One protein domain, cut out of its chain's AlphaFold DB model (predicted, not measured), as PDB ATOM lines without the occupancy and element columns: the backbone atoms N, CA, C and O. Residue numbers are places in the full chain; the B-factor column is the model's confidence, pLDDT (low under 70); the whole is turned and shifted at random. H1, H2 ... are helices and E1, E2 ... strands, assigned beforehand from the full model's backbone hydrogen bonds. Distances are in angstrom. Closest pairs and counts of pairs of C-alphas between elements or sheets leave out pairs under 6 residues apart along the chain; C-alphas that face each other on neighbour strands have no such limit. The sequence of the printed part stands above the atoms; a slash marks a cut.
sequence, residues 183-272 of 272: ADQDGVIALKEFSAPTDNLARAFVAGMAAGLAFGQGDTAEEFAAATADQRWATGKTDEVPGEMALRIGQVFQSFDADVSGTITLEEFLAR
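Overview. This is residues 183 to 272 of the 272 residues of the protein "EF-hand domain-containing protein" of Hyphomonas jannaschiana VP2 (UniProt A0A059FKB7). A helical hairpin, H2 and H3, packs on one long helix, H4, which runs lengthwise through the domain, with H2 crossing H4 nearly at right angles and the small H1 on H4 as well; by the far end of H4 sits a little head, the short two-strand ladder E1 and E2 with the small helix H5. The bend of the hairpin sticks out at residues 215 to 222. The printed part has 90 residues with five named helices and two named strands, in the order E1, H1, H2, H3, H4, E2, H5, and its class is mostly helix; the sheet, in the order E1, E2, is antiparallel. The whole is compact, with a radius of gyration of the C-alphas of 13.4 A, and only just elongated, with spans of 40 by 26 by 18 A.

Along the chain. E1 is residues 188 to 190, beginning at C-alpha 188 (188.944, 157.651, 77.824), and H1 is residues 191 to 195. H2 is residues 200 to 212, 18.1 A long from first to last C-alpha. H3, residues 221 to 234, measures 19.7 A and begins at C-alpha 221 (161.623, 182.604, 69.785). H4, residues 243 to 256, measures 20.6 A. E2 is residues 263 to 265, and H5, residues 266 to 271, ends at C-alpha 271 (195.135, 170.680, 78.109).

Arrangement. H2 and H3 form a helical hairpin and touch, at a shallow tilt of 29 degrees, opposite ways; their closest C-alphas, those of Ala 204 and Ala 234, are 4.6 A apart, and H3 touches H2 with residues 230 to 234 alone. H2 touches H4 with residues 206 to 211 alone, about perpendicular at 88 degrees, the closest C-alphas being Ala 210 and Arg 248 at 5.2 A. H1 touches H4, closest at the C-alphas of Ser 195 and Ile 249, 6.3 A. H3 and H4 are close but not clearly touching, at 6.7 A between the C-alphas of Asp 230 and Met 245. E1 and E2 are antiparallel at 155 degrees, with N 189 and O 264 at 2.8 A and N 264 and O 189 at 2.9 A, within hydrogen-bond range. The closest C-alphas of H4 and E2 are Phe 256 and Ile 264, 6.3 A. H5 is close to H4 but not clearly touching, with the C-alphas of Phe 256 and Glu 268 at 5.9 A, and is apart from H2 and H3. In H1, H2, H3, H4 and H5 every O i to N i+4 pair is within hydrogen-bond range.

Size, cuts and confidence. The C-alphas farthest apart, Asp 186 and Asp 219, are 41.4 A from each other. The printed part has no cut and no long link, and it ends at the chain's last residue, 272. Residues 215 to 222, of which 221 and 222 belong to H3, stand free. The mean pLDDT of the printed part is 70.1; 33 residues are under 70, among them residues 207 to 232.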
ATOM      1  N   ALA A 183     182.072 156.642  81.730       83.94
ATOM      2  CA  ALA A 183     181.014 155.877  82.366       83.94
ATOM      3  C   ALA A 183     181.374 154.393  82.472       83.94
ATOM      4  O   ALA A 183     180.892 153.717  83.390       83.94
ATOM      5  N   ASP A 184     182.182 153.884  81.540       83.06
ATOM      6  CA  ASP A 184     182.681 152.510  81.560       83.06
ATOM      7  C   ASP A 184     184.061 152.347  82.224       83.06
ATOM      8  O   ASP A 184     184.462 151.211  82.501       83.06
ATOM      9  N   GLN A 185     184.686 153.454  82.637       87.19
ATOM     10  CA  GLN A 185     185.956 153.510  83.366       87.19
ATOM     11  C   GLN A 185     187.124 152.934  82.565       87.19
ATOM     12  O   GLN A 185     188.048 152.344  83.143       87.19
ATOM     13  N   ASP A 186     187.080 153.071  81.240       83.88
ATOM     14  CA  ASP A 186     188.138 152.608  80.348       83.88
ATOM     15  C   ASP A 186     189.314 153.600  80.244       83.88
ATOM     16  O   ASP A 186     190.368 153.265  79.690       83.88
ATOM     17  N   GLY A 187     189.186 154.773  80.876       82.31
ATOM     18  CA  GLY A 187     190.219 155.799  80.946       82.31
ATOM     19  C   GLY A 187     190.219 156.760  79.759       82.31
ATOM     20  O   GLY A 187     191.130 157.590  79.664       82.31
ATOM     21  N   VAL A 188     189.221 156.679  78.879       85.38
ATOM     22  CA  VAL A 188     188.944 157.651  77.824       85.38
ATOM     23  C   VAL A 188     187.466 158.048  77.852       85.38
ATOM     24  O   VAL A 188     186.641 157.383  78.453       85.38
ATOM     25  N   ILE A 189     187.112 159.177  77.238       83.62
ATOM     26  CA  ILE A 189     185.707 159.563  77.070       83.62
ATOM     27  C   ILE A 189     185.344 159.398  75.601       83.62
ATOM     28  O   ILE A 189     185.813 160.151  74.740       83.62
ATOM     29  N   ALA A 190     184.470 158.446  75.303       85.69
ATOM     30  CA  ALA A 190     183.921 158.274  73.969       85.69
ATOM     31  C   ALA A 190     182.835 159.321  73.670       85.69
ATOM     32  O   ALA A 190     182.118 159.801  74.552       85.69
ATOM     33  N   LEU A 191     182.606 159.613  72.383       84.12
ATOM     34  CA  LEU A 191     181.551 160.547  71.955       84.12
ATOM     35  C   LEU A 191     180.170 160.182  72.519       84.12
ATOM     36  O   LEU A 191     179.363 161.059  72.831       84.12
ATOM     37  N   LYS A 192     179.876 158.886  72.657       85.00
ATOM     38  CA  LYS A 192     178.607 158.409  73.219       85.00
ATOM     39  C   LYS A 192     178.450 158.805  74.690       85.00
ATOM     40  O   LYS A 192     177.362 159.200  75.098       85.00
ATOM     41  N   GLU A 193     179.520 158.707  75.464       83.94
ATOM     42  CA  GLU A 193     179.525 159.037  76.887       83.94
ATOM     43  C   GLU A 193     179.465 160.547  77.104       83.94
ATOM     44  O   GLU A 193     178.723 161.035  77.954       83.94
ATOM     45  N   PHE A 194     180.151 161.300  76.241       80.44
ATOM     46  CA  PHE A 194     180.103 162.754  76.242       80.44
ATOM     47  C   PHE A 194     178.732 163.304  75.817       80.44
ATOM     48  O   PHE A 194     178.240 164.272  76.390       80.44
ATOM     49  N   SER A 195     178.087 162.689  74.819       80.44
ATOM     50  CA  SER A 195     176.800 163.155  74.273       80.44
ATOM     51  C   SER A 195     175.579 162.728  75.067       80.44
ATOM     52  O   SER A 195     174.559 163.414  75.026       80.44
ATOM     53  N   ALA A 196     175.673 161.640  75.822       82.50
ATOM     54  CA  ALA A 196     174.610 161.193  76.703       82.50
ATOM     55  C   ALA A 196     175.175 160.740  78.057       82.50
ATOM     56  O   ALA A 196     175.074 159.555  78.387       82.50
ATOM     57  N   PRO A 197     175.723 161.668  78.871       79.50
ATOM     58  CA  PRO A 197     176.245 161.317  80.184       79.50
ATOM     59  C   PRO A 197     175.125 160.732  81.038       79.50
ATOM     60  O   PRO A 197     173.972 161.157  80.940       79.50
ATOM     61  N   THR A 198     175.437 159.758  81.881       77.38
ATOM     62  CA  THR A 198     174.444 159.147  82.780       77.38
ATOM     63  C   THR A 198     174.256 159.963  84.059       77.38
ATOM     64  O   THR A 198     173.172 159.969  84.641       77.38
ATOM     65  N   ASP A 199     175.291 160.693  84.468       81.94
ATOM     66  CA  ASP A 199     175.289 161.550  85.643       81.94
ATOM     67  C   ASP A 199     174.730 162.953  85.340       81.94
ATOM     68  O   ASP A 199     175.031 163.571  84.317       81.94
ATOM     69  N   ASN A 200     173.918 163.492  86.255       74.31
ATOM     70  CA  ASN A 200     173.285 164.802  86.069       74.31
ATOM     71  C   ASN A 200     174.285 165.965  86.147       74.31
ATOM     72  O   ASN A 200     174.061 166.991  85.507       74.31
ATOM     73  N   LEU A 201     175.374 165.833  86.913       69.50
ATOM     74  CA  LEU A 201     176.417 166.860  86.967       69.50
ATOM     75  C   LEU A 201     177.249 166.832  85.684       69.50
ATOM     76  O   LEU A 201     177.551 167.892  85.142       69.50
ATOM     77  N   ALA A 202     177.545 165.643  85.154       71.12
ATOM     78  CA  ALA A 202     178.172 165.484  83.843       71.12
ATOM     79  C   ALA A 202     177.295 166.059  82.714       71.12
ATOM     80  O   ALA A 202     177.785 166.830  81.889       71.12
ATOM     81  N   ARG A 203     175.979 165.785  82.722       75.06
ATOM     82  CA  ARG A 203     175.008 166.400  81.792       75.06
ATOM     83  C   ARG A 203     175.006 167.922  81.883       75.06
ATOM     84  O   ARG A 203     175.081 168.595  80.858       75.06
ATOM     85  N   ALA A 204     174.934 168.472  83.094       67.81
ATOM     86  CA  ALA A 204     174.944 169.917  83.305       67.81
ATOM     87  C   ALA A 204     176.260 170.559  82.833       67.81
ATOM     88  O   ALA A 204     176.233 171.628  82.227       67.81
ATOM     89  N   PHE A 205     177.391 169.892  83.061       68.19
ATOM     90  CA  PHE A 205     178.706 170.337  82.606       68.19
ATOM     91  C   PHE A 205     178.801 170.374  81.074       68.19
ATOM     92  O   PHE A 205     179.124 171.420  80.507       68.19
ATOM     93  N   VAL A 206     178.445 169.279  80.395       70.81
ATOM     94  CA  VAL A 206     178.433 169.203  78.923       70.81
ATOM     95  C   VAL A 206     177.485 170.243  78.327       70.81
ATOM     96  O   VAL A 206     177.856 170.951  77.390       70.81
ATOM     97  N   ALA A 207     176.292 170.402  78.905       69.69
ATOM     98  CA  ALA A 207     175.345 171.432  78.490       69.69
ATOM     99  C   ALA A 207     175.909 172.849  78.672       69.69
ATOM    100  O   ALA A 207     175.722 173.693  77.801       69.69
ATOM    101  N   GLY A 208     176.606 173.115  79.781       65.25
ATOM    102  CA  GLY A 208     177.243 174.404  80.051       65.25
ATOM    103  C   GLY A 208     178.304 174.754  79.009       65.25
ATOM    104  O   GLY A 208     178.301 175.866  78.483       65.25
ATOM    105  N   MET A 209     179.156 173.794  78.643       68.06
ATOM    106  CA  MET A 209     180.148 173.979  77.577       68.06
ATOM    107  C   MET A 209     179.490 174.211  76.214       68.06
ATOM    108  O   MET A 209     179.837 175.155  75.506       68.06
ATOM    109  N   ALA A 210     178.499 173.392  75.859       66.06
ATOM    110  CA  ALA A 210     177.775 173.534  74.600       66.06
ATOM    111  C   ALA A 210     177.012 174.870  74.516       66.06
ATOM    112  O   ALA A 210     176.956 175.484  73.452       66.06
ATOM    113  N   ALA A 211     176.473 175.361  75.635       63.38
ATOM    114  CA  ALA A 211     175.835 176.671  75.714       63.38
ATOM    115  C   ALA A 211     176.850 177.822  75.618       63.38
ATOM    116  O   ALA A 211     176.556 178.839  74.993       63.38
ATOM    117  N   GLY A 212     178.061 177.663  76.165       55.47
ATOM    118  CA  GLY A 212     179.151 178.636  76.034       55.47
ATOM    119  C   GLY A 212     179.578 178.898  74.583       55.47
ATOM    120  O   GLY A 212     179.956 180.019  74.260       55.47
ATOM    121  N   LEU A 213     179.432 177.908  73.693       47.53
ATOM    122  CA  LEU A 213     179.583 178.085  72.239       47.53
ATOM    123  C   LEU A 213     178.404 178.833  71.589       47.53
ATOM    124  O   LEU A 213     178.555 179.379  70.499       47.53
ATOM    125  N   ALA A 214     177.230 178.840  72.227       43.16
ATOM    126  CA  ALA A 214     175.987 179.378  71.675       43.16
ATOM    127  C   ALA A 214     175.722 180.849  72.035       43.16
ATOM    128  O   ALA A 214     174.981 181.514  71.321       43.16
ATOM    129  N   PHE A 215     176.320 181.395  73.101       36.28
ATOM    130  CA  PHE A 215     176.081 182.788  73.525       36.28
ATOM    131  C   PHE A 215     176.837 183.842  72.691       36.28
ATOM    132  O   PHE A 215     177.293 184.865  73.204       36.28
ATOM    133  N   GLY A 216     176.916 183.619  71.379       34.78
ATOM    134  CA  GLY A 216     177.215 184.630  70.374       34.78
ATOM    135  C   GLY A 216     175.980 184.897  69.510       34.78
ATOM    136  O   GLY A 216     175.749 184.166  68.561       34.78
ATOM    137  N   GLN A 217     175.247 185.974  69.823       36.00
ATOM    138  CA  GLN A 217     174.213 186.631  68.996       36.00
ATOM    139  C   GLN A 217     172.989 185.800  68.538       36.00
ATOM    140  O   GLN A 217     173.057 185.104  67.532       36.00
ATOM    141  N   GLY A 218     171.819 186.052  69.146       33.72
ATOM    142  CA  GLY A 218     170.510 185.726  68.553       33.72
ATOM    143  C   GLY A 218     169.350 185.761  69.556       33.72
ATOM    144  O   GLY A 218     169.368 185.031  70.538       33.72
ATOM    145  N   ASP A 219     168.367 186.646  69.335       40.38
ATOM    146  CA  ASP A 219     167.150 186.834  70.150       40.38
ATOM    147  C   ASP A 219     165.900 186.309  69.400       40.38
ATOM    148  O   ASP A 219     164.966 187.065  69.109       40.38
ATOM    149  N   THR A 220     165.856 185.032  69.013       48.25
ATOM    150  CA  THR A 220     164.667 184.447  68.363       48.25
ATOM    151  C   THR A 220     163.844 183.557  69.300       48.25
ATOM    152  O   THR A 220     164.327 182.953  70.258       48.25
ATOM    153  N   ALA A 221     162.539 183.458  69.026       41.50
ATOM    154  CA  ALA A 221     161.623 182.604  69.785       41.50
ATOM    155  C   ALA A 221     161.925 181.097  69.622       41.50
ATOM    156  O   ALA A 221     161.574 180.305  70.499       41.50
ATOM    157  N   GLU A 222     162.584 180.708  68.527       48.38
ATOM    158  CA  GLU A 222     163.062 179.342  68.294       48.38
ATOM    159  C   GLU A 222     164.292 179.031  69.160       48.38
ATOM    160  O   GLU A 222     164.295 178.001  69.832       48.38
ATOM    161  N   GLU A 223     165.246 179.963  69.286       51.25
ATOM    162  CA  GLU A 223     166.377 179.852  70.225       51.25
ATOM    163  C   GLU A 223     165.902 179.768  71.685       51.25
ATOM    164  O   GLU A 223     166.486 179.052  72.497       51.25
ATOM    165  N   PHE A 224     164.786 180.421  72.031       40.84
ATOM    166  CA  PHE A 224     164.167 180.294  73.354       40.84
ATOM    167  C   PHE A 224     163.551 178.907  73.595       40.84
ATOM    168  O   PHE A 224     163.701 178.332  74.677       40.84
ATOM    169  N   ALA A 225     162.860 178.342  72.600       48.31
ATOM    170  CA  ALA A 225     162.330 176.984  72.692       48.31
ATOM    171  C   ALA A 225     163.471 175.953  72.788       48.31
ATOM    172  O   ALA A 225     163.411 175.067  73.649       48.31
ATOM    173  N   ALA A 226     164.537 176.127  72.001       55.22
ATOM    174  CA  ALA A 226     165.767 175.344  72.094       55.22
ATOM    175  C   ALA A 226     166.401 175.466  73.489       55.22
ATOM    176  O   ALA A 226     166.613 174.448  74.142       55.22
ATOM    177  N   ALA A 227     166.536 176.678  74.039       58.25
ATOM    178  CA  ALA A 227     167.060 176.903  75.388       58.25
ATOM    179  C   ALA A 227     166.235 176.198  76.484       58.25
ATOM    180  O   ALA A 227     166.784 175.705  77.472       58.25
ATOM    181  N   THR A 228     164.910 176.094  76.322       58.25
ATOM    182  CA  THR A 228     164.077 175.325  77.264       58.25
ATOM    183  C   THR A 228     164.242 173.811  77.122       58.25
ATOM    184  O   THR A 228     164.183 173.105  78.133       58.25
ATOM    185  N   ALA A 229     164.458 173.294  75.909       64.44
ATOM    186  CA  ALA A 229     164.765 171.883  75.681       64.44
ATOM    187  C   ALA A 229     166.159 171.528  76.227       64.44
ATOM    188  O   ALA A 229     166.297 170.554  76.969       64.44
ATOM    189  N   ASP A 230     167.144 172.389  75.978       68.69
ATOM    190  CA  ASP A 230     168.511 172.305  76.491       68.69
ATOM    191  C   ASP A 230     168.528 172.277  78.018       68.69
ATOM    192  O   ASP A 230     169.133 171.395  78.625       68.69
ATOM    193  N   GLN A 231     167.786 173.182  78.662       65.81
ATOM    194  CA  GLN A 231     167.686 173.216  80.118       65.81
ATOM    195  C   GLN A 231     167.028 171.948  80.680       65.81
ATOM    196  O   GLN A 231     167.395 171.467  81.755       65.81
ATOM    197  N   ARG A 232     166.032 171.391  79.986       66.94
ATOM    198  CA  ARG A 232     165.387 170.140  80.412       66.94
ATOM    199  C   ARG A 232     166.346 168.961  80.298       66.94
ATOM    200  O   ARG A 232     166.372 168.153  81.220       66.94
ATOM    201  N   TRP A 233     167.134 168.888  79.232       74.38
ATOM    202  CA  TRP A 233     168.149 167.853  79.066       74.38
ATOM    203  C   TRP A 233     169.274 167.992  80.101       74.38
ATOM    204  O   TRP A 233     169.553 167.054  80.843       74.38
ATOM    205  N   ALA A 234     169.810 169.204  80.271       66.00
ATOM    206  CA  ALA A 234     170.849 169.521  81.253       66.00
ATOM    207  C   ALA A 234     170.438 169.195  82.700       66.00
ATOM    208  O   ALA A 234     171.275 168.867  83.533       66.00
ATOM    209  N   THR A 235     169.139 169.279  83.008       67.44
ATOM    210  CA  THR A 235     168.588 168.942  84.332       67.44
ATOM    211  C   THR A 235     168.105 167.492  84.446       67.44
ATOM    212  O   THR A 235     167.442 167.155  85.428       67.44
ATOM    213  N   GLY A 236     168.385 166.645  83.449       71.12
ATOM    214  CA  GLY A 236     168.004 165.230  83.435       71.12
ATOM    215  C   GLY A 236     166.495 164.986  83.333       71.12
ATOM    216  O   GLY A 236     166.019 163.903  83.658       71.12
ATOM    217  N   LYS A 237     165.709 165.985  82.912       73.69
ATOM    218  CA  LYS A 237     164.250 165.860  82.731       73.69
ATOM    219  C   LYS A 237     163.859 165.212  81.404       73.69
ATOM    220  O   LYS A 237     162.677 164.949  81.190       73.69
ATOM    221  N   THR A 238     164.816 165.043  80.501       75.50
ATOM    222  CA  THR A 238     164.689 164.304  79.245       75.50
ATOM    223  C   THR A 238     166.025 163.641  78.946       75.50
ATOM    224  O   THR A 238     167.066 164.248  79.191       75.50
ATOM    225  N   ASP A 239     165.983 162.419  78.426       73.50
ATOM    226  CA  ASP A 239     167.170 161.702  77.951       73.50
ATOM    227  C   ASP A 239     167.460 161.992  76.471       73.50
ATOM    228  O   ASP A 239     168.576 161.784  76.002       73.50
ATOM    229  N   GLU A 240     166.475 162.517  75.736       77.06
ATOM    230  CA  GLU A 240     166.663 162.948  74.353       77.06
ATOM    231  C   GLU A 240     167.453 164.258  74.313       77.06
ATOM    232  O   GLU A 240     167.013 165.280  74.852       77.06
ATOM    233  N   VAL A 241     168.618 164.207  73.663       75.50
ATOM    234  CA  VAL A 241     169.448 165.375  73.361       75.50
ATOM    235  C   VAL A 241     168.760 166.177  72.247       75.50
ATOM    236  O   VAL A 241     168.514 165.622  71.172       75.50
ATOM    237  N   PRO A 242     168.454 167.471  72.448       77.06
ATOM    238  CA  PRO A 242     167.917 168.319  71.386       77.06
ATOM    239  C   PRO A 242     168.856 168.376  70.169       77.06
ATOM    240  O   PRO A 242     170.075 168.377  70.325       77.06
ATOM    241  N   GLY A 243     168.313 168.464  68.950       73.88
ATOM    242  CA  GLY A 243     169.115 168.381  67.716       73.88
ATOM    243  C   GLY A 243     170.251 169.411  67.621       73.88
ATOM    244  O   GLY A 243     171.384 169.052  67.308       73.88
ATOM    245  N   GLU A 244     169.988 170.677  67.959       73.19
ATOM    246  CA  GLU A 244     171.021 171.727  67.991       73.19
ATOM    247  C   GLU A 244     172.038 171.525  69.121       73.19
ATOM    248  O   GLU A 244     173.228 171.799  68.962       73.19
ATOM    249  N   MET A 245     171.593 170.998  70.264       71.69
ATOM    250  CA  MET A 245     172.480 170.627  71.363       71.69
ATOM    251  C   MET A 245     173.429 169.504  70.947       71.69
ATOM    252  O   MET A 245     174.620 169.610  71.207       71.69
ATOM    253  N   ALA A 246     172.955 168.485  70.230       76.62
ATOM    254  CA  ALA A 246     173.805 167.399  69.743       76.62
ATOM    255  C   ALA A 246     174.927 167.906  68.817       76.62
ATOM    256  O   ALA A 246     176.068 167.460  68.932       76.62
ATOM    257  N   LEU A 247     174.627 168.880  67.945       76.00
ATOM    258  CA  LEU A 247     175.634 169.512  67.085       76.00
ATOM    259  C   LEU A 247     176.686 170.269  67.904       76.00
ATOM    260  O   LEU A 247     177.883 170.082  67.684       76.00
ATOM    261  N   ARG A 248     176.253 171.081  68.875       76.06
ATOM    262  CA  ARG A 248     177.163 171.836  69.751       76.06
ATOM    263  C   ARG A 248     178.006 170.912  70.621       76.06
ATOM    264  O   ARG A 248     179.204 171.131  70.746       76.06
ATOM    265  N   ILE A 249     177.423 169.844  71.163       74.38
ATOM    266  CA  ILE A 249     178.162 168.834  71.923       74.38
ATOM    267  C   ILE A 249     179.229 168.170  71.047       74.38
ATOM    268  O   ILE A 249     180.362 168.021  71.494       74.38
ATOM    269  N   GLY A 250     178.907 167.826  69.795       76.06
ATOM    270  CA  GLY A 250     179.888 167.291  68.848       76.06
ATOM    271  C   GLY A 250     181.041 168.261  68.570       76.06
ATOM    272  O   GLY A 250     182.194 167.842  68.520       76.06
ATOM    273  N   GLN A 251     180.755 169.562  68.456       77.19
ATOM    274  CA  GLN A 251     181.786 170.596  68.306       77.19
ATOM    275  C   GLN A 251     182.663 170.729  69.554       77.19
ATOM    276  O   GLN A 251     183.881 170.836  69.427       77.19
ATOM    277  N   VAL A 252     182.070 170.692  70.753       75.00
ATOM    278  CA  VAL A 252     182.837 170.676  72.008       75.00
ATOM    279  C   VAL A 252     183.722 169.433  72.052       75.00
ATOM    280  O   VAL A 252     184.914 169.569  72.296       75.00
ATOM    281  N   PHE A 253     183.182 168.249  71.754       77.25
ATOM    282  CA  PHE A 253     183.936 166.994  71.751       77.25
ATOM    283  C   PHE A 253     185.164 167.071  70.835       77.25
ATOM    284  O   PHE A 253     186.281 166.854  71.288       77.25
ATOM    285  N   GLN A 254     184.976 167.498  69.583       80.62
ATOM    286  CA  GLN A 254     186.069 167.697  68.620       80.62
ATOM    287  C   GLN A 254     187.092 168.743  69.067       80.62
ATOM    288  O   GLN A 254     188.223 168.756  68.600       80.62
ATOM    289  N   SER A 255     186.691 169.666  69.937       77.25
ATOM    290  CA  SER A 255     187.600 170.671  70.468       77.25
ATOM    291  C   SER A 255     188.571 170.074  71.502       77.25
ATOM    292  O   SER A 255     189.706 170.541  71.598       77.25
ATOM    293  N   PHE A 256     188.141 169.044  72.234       75.94
ATOM    294  CA  PHE A 256     188.973 168.296  73.178       75.94
ATOM    295  C   PHE A 256     189.770 167.179  72.493       75.94
ATOM    296  O   PHE A 256     190.926 166.986  72.840       75.94
ATOM    297  N   ASP A 257     189.180 166.498  71.510       78.62
ATOM    298  CA  ASP A 257     189.797 165.433  70.701       78.62
ATOM    299  C   ASP A 257     190.806 166.023  69.693       78.62
ATOM    300  O   ASP A 257     190.525 166.190  68.501       78.62
ATOM    301  N   ALA A 258     191.963 166.447  70.204       75.50
ATOM    302  CA  ALA A 258     192.966 167.187  69.444       75.50
ATOM    303  C   ALA A 258     193.684 166.307  68.413       75.50
ATOM    304  O   ALA A 258     194.103 166.808  67.362       75.50
ATOM    305  N   ASP A 259     193.833 165.016  68.710       78.31
ATOM    306  CA  ASP A 259     194.446 164.037  67.816       78.31
ATOM    307  C   ASP A 259     193.450 163.379  66.842       78.31
ATOM    308  O   ASP A 259     193.868 162.687  65.906       78.31
ATOM    309  N   VAL A 260     192.153 163.679  66.984       81.12
ATOM    310  CA  VAL A 260     191.055 163.144  66.163       81.12
ATOM    311  C   VAL A 260     190.971 161.615  66.273       81.12
ATOM    312  O   VAL A 260     190.630 160.915  65.311       81.12
ATOM    313  N   SER A 261     191.303 161.072  67.445       79.31
ATOM    314  CA  SER A 261     191.187 159.648  67.761       79.31
ATOM    315  C   SER A 261     189.733 159.201  67.925       79.31
ATOM    316  O   SER A 261     189.434 158.009  67.798       79.31
ATOM    317  N   GLY A 262     188.807 160.139  68.149       81.75
ATOM    318  CA  GLY A 262     187.407 159.853  68.458       81.75
ATOM    319  C   GLY A 262     187.165 159.533  69.935       81.75
ATOM    320  O   GLY A 262     186.065 159.093  70.289       81.75
ATOM    321  N   THR A 263     188.167 159.759  70.785       85.75
ATOM    322  CA  THR A 263     188.147 159.559  72.238       85.75
ATOM    323  C   THR A 263     188.900 160.695  72.914       85.75
ATOM    324  O   THR A 263     189.906 161.140  72.389       85.75
ATOM    325  N   ILE A 264     188.444 161.158  74.078       80.56
ATOM    326  CA  ILE A 264     189.144 162.206  74.834       80.56
ATOM    327  C   ILE A 264     189.899 161.559  75.991       80.56
ATOM    328  O   ILE A 264     189.289 160.948  76.870       80.56
ATOM    329  N   THR A 265     191.214 161.720  76.022       82.44
ATOM    330  CA  THR A 265     192.058 161.299  77.147       82.44
ATOM    331  C   THR A 265     192.053 162.334  78.277       82.44
ATOM    332  O   THR A 265     191.708 163.501  78.083       82.44
ATOM    333  N   LEU A 266     192.477 161.942  79.484       76.69
ATOM    334  CA  LEU A 266     192.614 162.886  80.604       76.69
ATOM    335  C   LEU A 266     193.621 164.008  80.299       76.69
ATOM    336  O   LEU A 266     193.440 165.138  80.748       76.69
ATOM    337  N   GLU A 267     194.675 163.715  79.535       77.19
ATOM    338  CA  GLU A 267     195.672 164.712  79.138       77.19
ATOM    339  C   GLU A 267     195.063 165.768  78.210       77.19
ATOM    340  O   GLU A 267     195.205 166.963  78.463       77.19
ATOM    341  N   GLU A 268     194.303 165.340  77.202       77.31
ATOM    342  CA  GLU A 268     193.559 166.237  76.313       77.31
ATOM    343  C   GLU A 268     192.485 167.034  77.056       77.31
ATOM    344  O   GLU A 268     192.294 168.225  76.802       77.31
ATOM    345  N   PHE A 269     191.825 166.403  78.029       78.25
ATOM    346  CA  PHE A 269     190.844 167.056  78.886       78.25
ATOM    347  C   PHE A 269     191.466 168.162  79.755       78.25
ATOM    348  O   PHE A 269     190.847 169.203  79.952       78.25
ATOM    349  N   LEU A 270     192.690 167.954  80.255       70.75
ATOM    350  CA  LEU A 270     193.435 168.918  81.078       70.75
ATOM    351  C   LEU A 270     194.173 169.992  80.268       70.75
ATOM    352  O   LEU A 270     194.532 171.034  80.820       70.75
ATOM    353  N   ALA A 271     194.452 169.735  78.991       69.81
ATOM    354  CA  ALA A 271     195.135 170.680  78.109       69.81
ATOM    355  C   ALA A 271     194.238 171.856  77.672       69.81
ATOM    356  O   ALA A 271     194.746 172.862  77.173       69.81
ATOM    357  N   ARG A 272     192.921 171.727  77.856       64.00
ATOM    358  CA  ARG A 272     191.879 172.680  77.458       64.00
ATOM    359  C   ARG A 272     191.418 173.581  78.585       64.00
ATOM    360  O   ARG A 272     191.089 174.748  78.280       64.00
TER     361      ARG A 272